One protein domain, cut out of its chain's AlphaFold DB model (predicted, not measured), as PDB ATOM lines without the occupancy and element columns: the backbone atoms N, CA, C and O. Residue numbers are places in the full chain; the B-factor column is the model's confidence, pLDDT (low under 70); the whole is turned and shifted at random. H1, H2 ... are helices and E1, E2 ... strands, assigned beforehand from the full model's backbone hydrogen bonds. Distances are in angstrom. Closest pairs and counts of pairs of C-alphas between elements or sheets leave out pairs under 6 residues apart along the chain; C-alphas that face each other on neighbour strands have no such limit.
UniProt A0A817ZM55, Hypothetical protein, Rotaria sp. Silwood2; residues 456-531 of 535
ATOM      1  N   TYR A 456      22.030   2.203 -43.980       59.28
ATOM      2  CA  TYR A 456      23.064   1.160 -44.047       59.28
ATOM      3  C   TYR A 456      22.837   0.020 -43.044       59.28
ATOM      4  O   TYR A 456      23.172  -1.136 -43.314       59.28
ATOM      5  N   HIS A 457      22.234   0.323 -41.890       67.69
ATOM      6  CA  HIS A 457      21.964  -0.689 -40.874       67.69
ATOM      7  C   HIS A 457      20.927  -1.722 -41.338       67.69
ATOM      8  O   HIS A 457      21.133  -2.918 -41.139       67.69
ATOM      9  N   ASN A 458      19.863  -1.279 -42.020       66.75
ATOM     10  CA  ASN A 458      18.804  -2.165 -42.515       66.75
ATOM     11  C   ASN A 458      19.329  -3.179 -43.545       66.75
ATOM     12  O   ASN A 458      18.948  -4.348 -43.508       66.75
ATOM     13  N   THR A 459      20.246  -2.759 -44.421       69.38
ATOM     14  CA  THR A 459      20.861  -3.635 -45.432       69.38
ATOM     15  C   THR A 459      21.757  -4.698 -44.798       69.38
ATOM     16  O   THR A 459      21.654  -5.877 -45.128       69.38
ATOM     17  N   ILE A 460      22.607  -4.320 -43.840       76.62
ATOM     18  CA  ILE A 460      23.493  -5.279 -43.159       76.62
ATOM     19  C   ILE A 460      22.699  -6.232 -42.258       76.62
ATOM     20  O   ILE A 460      23.021  -7.418 -42.188       76.62
ATOM     21  N   ASP A 461      21.639  -5.753 -41.605       71.75
ATOM     22  CA  ASP A 461      20.755  -6.611 -40.813       71.75
ATOM     23  C   ASP A 461      20.037  -7.651 -41.686       71.75
ATOM     24  O   ASP A 461      20.005  -8.832 -41.335       71.75
ATOM     25  N   TYR A 462      19.560  -7.246 -42.867       71.31
ATOM     26  CA  TYR A 462      19.038  -8.165 -43.878       71.31
ATOM     27  C   TYR A 462      20.084  -9.222 -44.270       71.31
ATOM     28  O   TYR A 462      19.809 -10.422 -44.212       71.31
ATOM     29  N   MET A 463      21.317  -8.810 -44.581       75.81
ATOM     30  CA  MET A 463      22.384  -9.739 -44.971       75.81
ATOM     31  C   MET A 463      22.735 -10.747 -43.865       75.81
ATOM     32  O   MET A 463      22.890 -11.938 -44.148       75.81
ATOM     33  N   CYS A 464      22.822 -10.309 -42.604       76.00
ATOM     34  CA  CYS A 464      23.081 -11.199 -41.469       76.00
ATOM     35  C   CYS A 464      21.945 -12.211 -41.249       76.00
ATOM     36  O   CYS A 464      22.221 -13.367 -40.936       76.00
ATOM     37  N   ARG A 465      20.676 -11.814 -41.435       73.19
ATOM     38  CA  ARG A 465      19.513 -12.711 -41.277       73.19
ATOM     39  C   ARG A 465      19.370 -13.731 -42.407       73.19
ATOM     40  O   ARG A 465      18.811 -14.801 -42.185       73.19
ATOM     41  N   HIS A 466      19.877 -13.414 -43.597       75.19
ATOM     42  CA  HIS A 466      19.788 -14.270 -44.782       75.19
ATOM     43  C   HIS A 466      21.063 -15.083 -45.065       75.19
ATOM     44  O   HIS A 466      21.227 -15.588 -46.173       75.19
ATOM     45  N   ASN A 467      21.959 -15.244 -44.080       75.50
ATOM     46  CA  ASN A 467      23.234 -15.974 -44.211       75.50
ATOM     47  C   ASN A 467      24.145 -15.454 -45.337       75.50
ATOM     48  O   ASN A 467      25.027 -16.163 -45.818       75.50
ATOM     49  N   LEU A 468      23.961 -14.194 -45.738       78.62
ATOM     50  CA  LEU A 468      24.841 -13.505 -46.680       78.62
ATOM     51  C   LEU A 468      26.084 -12.947 -45.978       78.62
ATOM     52  O   LEU A 468      26.993 -12.452 -46.634       78.62
ATOM     53  N   VAL A 469      26.161 -13.063 -44.651       81.44
ATOM     54  CA  VAL A 469      27.387 -12.859 -43.880       81.44
ATOM     55  C   VAL A 469      27.764 -14.181 -43.226       81.44
ATOM     56  O   VAL A 469      27.005 -14.701 -42.411       81.44
ATOM     57  N   THR A 470      28.930 -14.725 -43.569       79.81
ATOM     58  CA  THR A 470      29.423 -15.992 -43.009       79.81
ATOM     59  C   THR A 470      30.800 -15.828 -42.380       79.81
ATOM     60  O   THR A 470      31.571 -14.934 -42.733       79.81
ATOM     61  N   TRP A 471      31.126 -16.689 -41.417       81.12
ATOM     62  CA  TRP A 471      32.427 -16.680 -40.754       81.12
ATOM     63  C   TRP A 471      33.219 -17.945 -41.077       81.12
ATOM     64  O   TRP A 471      32.845 -19.059 -40.712       81.12
ATOM     65  N   ASP A 472      34.374 -17.767 -41.713       79.00
ATOM     66  CA  ASP A 472      35.313 -18.851 -41.962       79.00
ATOM     67  C   ASP A 472      36.364 -18.919 -40.847       79.00
ATOM     68  O   ASP A 472      37.381 -18.217 -40.864       79.00
ATOM     69  N   LYS A 473      36.125 -19.796 -39.860       72.62
ATOM     70  CA  LYS A 473      37.039 -20.017 -38.723       72.62
ATOM     71  C   LYS A 473      38.438 -20.474 -39.160       72.62
ATOM     72  O   LYS A 473      39.408 -20.182 -38.463       72.62
ATOM     73  N   ARG A 474      38.556 -21.203 -40.282       75.19
ATOM     74  CA  ARG A 474      39.836 -21.761 -40.758       75.19
ATOM     75  C   ARG A 474      40.688 -20.692 -41.422       75.19
ATOM     76  O   ARG A 474      41.878 -20.605 -41.138       75.19
ATOM     77  N   LEU A 475      40.065 -19.883 -42.275       74.94
ATOM     78  CA  LEU A 475      40.735 -18.791 -42.981       74.94
ATOM     79  C   LEU A 475      40.810 -17.500 -42.155       74.94
ATOM     80  O   LEU A 475      41.493 -16.568 -42.559       74.94
ATOM     81  N   LYS A 476      40.145 -17.451 -40.993       79.94
ATOM     82  CA  LYS A 476      40.046 -16.272 -40.121       79.94
ATOM     83  C   LYS A 476      39.541 -15.030 -40.872       79.94
ATOM     84  O   LYS A 476      40.067 -13.931 -40.697       79.94
ATOM     85  N   VAL A 477      38.492 -15.206 -41.676       80.38
ATOM     86  CA  VAL A 477      37.835 -14.124 -42.431       80.38
ATOM     87  C   VAL A 477      36.324 -14.135 -42.224       80.38
ATOM     88  O   VAL A 477      35.716 -15.194 -42.046       80.38
ATOM     89  N   ILE A 478      35.718 -12.956 -42.285       82.25
ATOM     90  CA  ILE A 478      34.277 -12.765 -42.454       82.25
ATOM     91  C   ILE A 478      34.004 -12.573 -43.940       82.25
ATOM     92  O   ILE A 478      34.696 -11.801 -44.599       82.25
ATOM     93  N   LYS A 479      33.019 -13.285 -44.475       82.00
ATOM     94  CA  LYS A 479      32.632 -13.214 -45.882       82.00
ATOM     95  C   LYS A 479      31.298 -12.496 -45.994       82.00
ATOM     96  O   LYS A 479      30.347 -12.904 -45.333       82.00
ATOM     97  N   LEU A 480      31.235 -11.456 -46.815       82.94
ATOM     98  CA  LEU A 480      29.990 -10.801 -47.199       82.94
ATOM     99  C   LEU A 480      29.683 -11.192 -48.640       82.94
ATOM    100  O   LEU A 480      30.455 -10.890 -49.546       82.94
ATOM    101  N   HIS A 481      28.581 -11.900 -48.831       74.44
ATOM    102  CA  HIS A 481      28.142 -12.432 -50.107       74.44
ATOM    103  C   HIS A 481      27.173 -11.453 -50.770       74.44
ATOM    104  O   HIS A 481      26.107 -11.153 -50.233       74.44
ATOM    105  N   PHE A 482      27.557 -10.982 -51.947       72.56
ATOM    106  CA  PHE A 482      26.729 -10.224 -52.875       72.56
ATOM    107  C   PHE A 482      26.352 -11.126 -54.058       72.56
ATOM    108  O   PHE A 482      26.842 -12.251 -54.169       72.56
ATOM    109  N   ALA A 483      25.451 -10.657 -54.922       61.53
ATOM    110  CA  ALA A 483      24.909 -11.464 -56.019       61.53
ATOM    111  C   ALA A 483      25.989 -11.968 -57.000       61.53
ATOM    112  O   ALA A 483      25.844 -13.041 -57.580       61.53
ATOM    113  N   ASP A 484      27.075 -11.216 -57.150       53.53
ATOM    114  CA  ASP A 484      28.142 -11.420 -58.130       53.53
ATOM    115  C   ASP A 484      29.541 -11.576 -57.503       53.53
ATOM    116  O   ASP A 484      30.457 -12.083 -58.151       53.53
ATOM    117  N   GLN A 485      29.720 -11.189 -56.238       65.38
ATOM    118  CA  GLN A 485      31.023 -11.202 -55.571       65.38
ATOM    119  C   GLN A 485      30.941 -11.517 -54.075       65.38
ATOM    120  O   GLN A 485      29.910 -11.358 -53.429       65.38
ATOM    121  N   THR A 486      32.054 -11.969 -53.492       75.81
ATOM    122  CA  THR A 486      32.179 -12.165 -52.042       75.81
ATOM    123  C   THR A 486      33.331 -11.331 -51.507       75.81
ATOM    124  O   THR A 486      34.488 -11.591 -51.833       75.81
ATOM    125  N   LEU A 487      33.021 -10.365 -50.647       77.88
ATOM    126  CA  LEU A 487      34.025  -9.566 -49.959       77.88
ATOM    127  C   LEU A 487      34.568 -10.342 -48.757       77.88
ATOM    128  O   LEU A 487      33.799 -10.839 -47.931       77.88
ATOM    129  N   LEU A 488      35.892 -10.432 -48.648       79.38
ATOM    130  CA  LEU A 488      36.579 -11.096 -47.543       79.38
ATOM    131  C   LEU A 488      37.173 -10.047 -46.602       79.38
ATOM    132  O   LEU A 488      38.072  -9.303 -46.980       79.38
ATOM    133  N   LEU A 489      36.699 -10.018 -45.360       80.44
ATOM    134  CA  LEU A 489      37.208  -9.143 -44.311       80.44
ATOM    135  C   LEU A 489      38.074  -9.954 -43.341       80.44
ATOM    136  O   LEU A 489      37.551 -10.830 -42.638       80.44
ATOM    137  N   PRO A 490      39.393  -9.706 -43.270       80.75
ATOM    138  CA  PRO A 490      40.240 -10.400 -42.314       80.75
ATOM    139  C   PRO A 490      39.895  -9.990 -40.882       80.75
ATOM    140  O   PRO A 490      39.804  -8.807 -40.549       80.75
ATOM    141  N   ILE A 491      39.751 -10.990 -40.011       79.44
ATOM    142  CA  ILE A 491      39.325 -10.820 -38.613       79.44
ATOM    143  C   ILE A 491      40.267  -9.895 -37.830       79.44
ATOM    144  O   ILE A 491      39.832  -9.209 -36.906       79.44
ATOM    145  N   ASP A 492      41.543  -9.827 -38.214       75.25
ATOM    146  CA  ASP A 492      42.533  -8.965 -37.567       75.25
ATOM    147  C   ASP A 492      42.198  -7.469 -37.660       75.25
ATOM    148  O   ASP A 492      42.522  -6.726 -36.733       75.25
ATOM    149  N   HIS A 493      41.475  -7.041 -38.700       77.19
ATOM    150  CA  HIS A 493      41.002  -5.659 -38.840       77.19
ATOM    151  C   HIS A 493      39.723  -5.386 -38.037       77.19
ATOM    152  O   HIS A 493      39.435  -4.244 -37.690       77.19
ATOM    153  N   MET A 494      38.974  -6.435 -37.692       79.75
ATOM    154  CA  MET A 494      37.666  -6.335 -37.038       79.75
ATOM    155  C   MET A 494      37.726  -6.584 -35.528       79.75
ATOM    156  O   MET A 494      36.686  -6.642 -34.880       79.75
ATOM    157  N   ARG A 495      38.923  -6.711 -34.931       77.31
ATOM    158  CA  ARG A 495      39.109  -7.067 -33.507       77.31
ATOM    159  C   ARG A 495      38.315  -6.205 -32.522       77.31
ATOM    160  O   ARG A 495      37.989  -6.695 -31.448       77.31
ATOM    161  N   SER A 496      37.999  -4.959 -32.876       77.88
ATOM    162  CA  SER A 496      37.228  -4.036 -32.036       77.88
ATOM    163  C   SER A 496      35.760  -4.431 -31.843       77.88
ATOM    164  O   SER A 496      35.142  -3.966 -30.890       77.88
ATOM    165  N   ILE A 497      35.202  -5.273 -32.721       80.56
ATOM    166  CA  ILE A 497      33.774  -5.630 -32.717       80.56
ATOM    167  C   ILE A 497      33.504  -7.116 -32.456       80.56
ATOM    168  O   ILE A 497      32.344  -7.503 -32.344       80.56
ATOM    169  N   LEU A 498      34.547  -7.946 -32.344       82.06
ATOM    170  CA  LEU A 498      34.413  -9.390 -32.125       82.06
ATOM    171  C   LEU A 498      34.115  -9.720 -30.659       82.06
ATOM    172  O   LEU A 498      34.803  -9.238 -29.760       82.06
ATOM    173  N   ASP A 499      33.175 -10.633 -30.424       78.31
ATOM    174  CA  ASP A 499      32.895 -11.233 -29.123       78.31
ATOM    175  C   ASP A 499      33.924 -12.343 -28.813       78.31
ATOM    176  O   ASP A 499      33.899 -13.420 -29.433       78.31
ATOM    177  N   PRO A 500      34.812 -12.147 -27.819       69.50
ATOM    178  CA  PRO A 500      35.845 -13.117 -27.467       69.50
ATOM    179  C   PRO A 500      35.284 -14.471 -27.011       69.50
ATOM    180  O   PRO A 500      35.966 -15.488 -27.132       69.50
ATOM    181  N   ARG A 501      34.047 -14.513 -26.492       68.50
ATOM    182  CA  ARG A 501      33.407 -15.742 -25.992       68.50
ATOM    183  C   ARG A 501      32.962 -16.648 -27.136       68.50
ATOM    184  O   ARG A 501      33.114 -17.865 -27.043       68.50
ATOM    185  N   VAL A 502      32.479 -16.060 -28.231       69.94
ATOM    186  CA  VAL A 502      32.122 -16.785 -29.461       69.94
ATOM    187  C   VAL A 502      33.389 -17.278 -30.164       69.94
ATOM    188  O   VAL A 502      33.445 -18.430 -30.603       69.94
ATOM    189  N   MET A 503      34.444 -16.454 -30.161       68.50
ATOM    190  CA  MET A 503      35.761 -16.784 -30.717       68.50
ATOM    191  C   MET A 503      36.481 -17.922 -29.967       68.50
ATOM    192  O   MET A 503      37.189 -18.705 -30.599       68.50
ATOM    193  N   ALA A 504      36.292 -18.042 -28.647       60.34
ATOM    194  CA  ALA A 504      36.901 -19.085 -27.810       60.34
ATOM    195  C   ALA A 504      36.102 -20.403 -27.761       60.34
ATOM    196  O   ALA A 504      36.600 -21.410 -27.255       60.34
ATOM    197  N   SER A 505      34.866 -20.418 -28.270       58.81
ATOM    198  CA  SER A 505      34.025 -21.614 -28.248       58.81
ATOM    199  C   SER A 505      34.459 -22.618 -29.327       58.81
ATOM    200  O   SER A 505      34.403 -22.356 -30.531       58.81
ATOM    201  N   SER A 506      34.877 -23.813 -28.899       52.16
ATOM    202  CA  SER A 506      35.251 -24.929 -29.783       52.16
ATOM    203  C   SER A 506      34.041 -25.632 -30.415       52.16
ATOM    204  O   SER A 506      34.185 -26.720 -30.975       52.16
ATOM    205  N   SER A 507      32.837 -25.062 -30.295       48.94
ATOM    206  CA  SER A 507      31.622 -25.695 -30.793       48.94
ATOM    207  C   SER A 507      31.543 -25.600 -32.322       48.94
ATOM    208  O   SER A 507      31.887 -24.596 -32.959       48.94
ATOM    209  N   THR A 508      31.111 -26.710 -32.913       48.19
ATOM    210  CA  THR A 508      31.031 -27.005 -34.348       48.19
ATOM    211  C   THR A 508      29.875 -26.306 -35.067       48.19
ATOM    212  O   THR A 508      29.658 -26.571 -36.249       48.19
ATOM    213  N   ALA A 509      29.149 -25.406 -34.395       51.62
ATOM    214  CA  ALA A 509      28.140 -24.573 -35.037       51.62
ATOM    215  C   ALA A 509      28.847 -23.626 -36.022       51.62
ATOM    216  O   ALA A 509      29.574 -22.716 -35.616       51.62
ATOM    217  N   LYS A 510      28.698 -23.905 -37.321       54.22
ATOM    218  CA  LYS A 510      29.403 -23.210 -38.407       54.22
ATOM    219  C   LYS A 510      28.909 -21.781 -38.654       54.22
ATOM    220  O   LYS A 510      29.621 -21.034 -39.312       54.22
ATOM    221  N   ASP A 511      27.789 -21.380 -38.052       58.06
ATOM    222  CA  ASP A 511      27.036 -20.206 -38.520       58.06
ATOM    223  C   ASP A 511      26.781 -19.138 -37.440       58.06
ATOM    224  O   ASP A 511      25.991 -18.222 -37.640       58.06
ATOM    225  N   VAL A 512      27.443 -19.220 -36.278       66.62
ATOM    226  CA  VAL A 512      27.304 -18.180 -35.242       66.62
ATOM    227  C   VAL A 512      28.319 -17.070 -35.492       66.62
ATOM    228  O   VAL A 512      29.518 -17.268 -35.289       66.62
ATOM    229  N   LEU A 513      27.839 -15.901 -35.924       78.50
ATOM    230  CA  LEU A 513      28.675 -14.721 -36.140       78.50
ATOM    231  C   LEU A 513      29.204 -14.166 -34.801       78.50
ATOM    232  O   LEU A 513      28.445 -14.077 -33.834       78.50
ATOM    233  N   PRO A 514      30.483 -13.755 -34.720       76.88
ATOM    234  CA  PRO A 514      31.080 -13.224 -33.495       76.88
ATOM    235  C   PRO A 514      30.738 -11.743 -33.240       76.88
ATOM    236  O   PRO A 514      31.431 -11.090 -32.477       76.88
ATOM    237  N   PHE A 515      29.714 -11.188 -33.882       81.31
ATOM    238  CA  PHE A 515      29.256  -9.800 -33.739       81.31
ATOM    239  C   PHE A 515      27.786  -9.712 -34.154       81.31
ATOM    240  O   PHE A 515      27.281 -10.583 -34.866       81.31
ATOM    241  N   ASN A 516      27.097  -8.649 -33.747       82.81
ATOM    242  CA  ASN A 516      25.754  -8.355 -34.249       82.81
ATOM    243  C   ASN A 516      25.785  -7.451 -35.496       82.81
ATOM    244  O   ASN A 516      26.787  -6.791 -35.788       82.81
ATOM    245  N   SER A 517      24.665  -7.406 -36.224       79.38
ATOM    246  CA  SER A 517      24.514  -6.613 -37.452       79.38
ATOM    247  C   SER A 517      24.824  -5.131 -37.231       79.38
ATOM    248  O   SER A 517      25.465  -4.511 -38.071       79.38
ATOM    249  N   ARG A 518      24.468  -4.572 -36.068       78.25
ATOM    250  CA  ARG A 518      24.720  -3.164 -35.719       78.25
ATOM    251  C   ARG A 518      26.204  -2.848 -35.559       78.25
ATOM    252  O   ARG A 518      26.663  -1.818 -36.042       78.25
ATOM    253  N   GLN A 519      26.951  -3.739 -34.911       82.12
ATOM    254  CA  GLN A 519      28.400  -3.623 -34.755       82.12
ATOM    255  C   GLN A 519      29.110  -3.693 -36.110       82.12
ATOM    256  O   GLN A 519      30.017  -2.902 -36.355       82.12
ATOM    257  N   LEU A 520      28.665  -4.582 -37.005       82.69
ATOM    258  CA  LEU A 520      29.209  -4.682 -38.359       82.69
ATOM    259  C   LEU A 520      28.886  -3.443 -39.207       82.69
ATOM    260  O   LEU A 520      29.784  -2.922 -39.863       82.69
ATOM    261  N   SER A 521      27.643  -2.946 -39.172       79.38
ATOM    262  CA  SER A 521      27.252  -1.728 -39.900       79.38
ATOM    263  C   SER A 521      28.112  -0.539 -39.493       79.38
ATOM    264  O   SER A 521      28.653   0.153 -40.351       79.38
ATOM    265  N   GLN A 522      28.265  -0.322 -38.184       78.50
ATOM    266  CA  GLN A 522      29.042   0.801 -37.677       78.50
ATOM    267  C   GLN A 522      30.523   0.660 -38.043       78.50
ATOM    268  O   GLN A 522      31.134   1.616 -38.505       78.50
ATOM    269  N   TRP A 523      31.087  -0.545 -37.923       83.44
ATOM    270  CA  TRP A 523      32.481  -0.785 -38.288       83.44
ATOM    271  C   TRP A 523      32.758  -0.534 -39.776       83.44
ATOM    272  O   TRP A 523      33.793   0.042 -40.101       83.44
ATOM    273  N   LEU A 524      31.846  -0.930 -40.672       78.25
ATOM    274  CA  LEU A 524      31.968  -0.686 -42.116       78.25
ATOM    275  C   LEU A 524      31.887   0.802 -42.467       78.25
ATOM    276  O   LEU A 524      32.608   1.251 -43.353       78.25
ATOM    277  N   LEU A 525      31.053   1.568 -41.760       75.94
ATOM    278  CA  LEU A 525      30.986   3.021 -41.918       75.94
ATOM    279  C   LEU A 525      32.288   3.680 -41.446       75.94
ATOM    280  O   LEU A 525      32.914   4.431 -42.199       75.94
ATOM    281  N   ASP A 526      32.741   3.318 -40.244       74.06
ATOM    282  CA  ASP A 526      33.942   3.873 -39.616       74.06
ATOM    283  C   ASP A 526      35.231   3.492 -40.367       74.06
ATOM    284  O   ASP A 526      36.232   4.202 -40.288       74.06
ATOM    285  N   ASN A 527      35.218   2.380 -41.112       71.19
ATOM    286  CA  ASN A 527      36.362   1.862 -41.867       71.19
ATOM    287  C   ASN A 527      36.111   1.817 -43.380       71.19
ATOM    288  O   ASN A 527      36.780   1.073 -44.097       71.19
ATOM    289  N   SER A 528      35.193   2.644 -43.885       64.88
ATOM    290  CA  SER A 528      34.854   2.746 -45.315       64.88
ATOM    291  C   SER A 528      36.073   3.031 -46.210       64.88
ATOM    292  O   SER A 528      36.139   2.561 -47.343       64.88
ATOM    293  N   TYR A 529      37.105   3.693 -45.675       57.97
ATOM    294  CA  TYR A 529      38.379   3.941 -46.363       57.97
ATOM    295  C   TYR A 529      39.233   2.677 -46.595       57.97
ATOM    296  O   TYR A 529      40.081   2.666 -47.487       57.97
ATOM    297  N   MET A 530      39.022   1.596 -45.834       53.66
ATOM    298  CA  MET A 530      39.716   0.315 -46.040       53.66
ATOM    299  C   MET A 530      39.192  -0.433 -47.277       53.66
ATOM    300  O   MET A 530      39.929  -1.232 -47.856       53.66
ATOM    301  N   ALA A 531      37.976  -0.127 -47.748       46.28
ATOM    302  CA  ALA A 531      37.393  -0.725 -48.953       46.28
ATOM    303  C   ALA A 531      38.080  -0.282 -50.261       46.28
ATOM    304  O   ALA A 531      37.908  -0.926 -51.291       46.28
TER     305      ALA A 531
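What this domain is: This is residues 456 to 531 of the 535 residues of the protein "Hypothetical protein" of Rotaria sp. Silwood2 (UniProt A0A817ZM55). A small antiparallel sheet of three strands, E1, E2 and E3, has the helix H1 grazing it near the beginning of E1, and a second helix, H3, packs on H1. After the sheet the chain swings out to the short helix H2 and on into a long loop, residues 505 to 516; residues 504 to 509, of which 504 belongs to H2, stick out, and the loop then folds back to H3, with the short H4 after it. The 76 printed residues hold four named helices and three named strands in the order H1 E1 E2 E3 H2 H3 H4, class mixed. The whole is compact, with a radius of gyration of the C-alphas of 11.9 A and spans of 32 by 25 by 21 A.

How they stand to each other: E1, residues 469 to 472, E2, residues 477 to 481, and E3, residues 486 to 490, form a meander, each strand the antiparallel neighbour of the one before. In the hairpin of E1 and E2, N 470 and O 479 are 2.9 A apart, within hydrogen-bond range. In the hairpin of E2 and E3, N 480 and O 487 are 2.9 A apart, also within range. H1, residues 456 to 465, only grazes the sheet with residues 460 to 464; its closest C-alpha pair with E1 is Met 463 and Val 469, 6.0 A apart. H1 and H3, residues 517 to 526, touch, the closest C-alphas being those of Asp 461 and Ser 517 at 5.0 A, with a steep tilt of 42 degrees, opposite ways. H3 and H4, residues 528 to 531, meet only through their link. H2, residues 500 to 504, is apart from H1, H3 and H4. Every O i to N i+4 pair is within hydrogen-bond range in H1, H2 and H3; H4 is too short for one.

Where its parts are: H1 begins at C-alpha 456 (23.064, 1.160, -44.047) and is 14.6 A long; H3 is 14.3 A. E3, 12.8 A long, ends at C-alpha 490 (40.240, -10.400, -42.314). H4 ends at C-alpha 531 (37.393, -0.725, -48.953).

The domain as a whole: The C-alphas of Ser 507 and Tyr 529, the two farthest apart, are 34.2 A from each other. The printed part has no cut, and the link from H2 to H3, 12 residues, is long. Mean pLDDT of the printed part is 72.4; residues 456 to 459, 483 to 485, 500 to 512 and 528 to 531 are under 70.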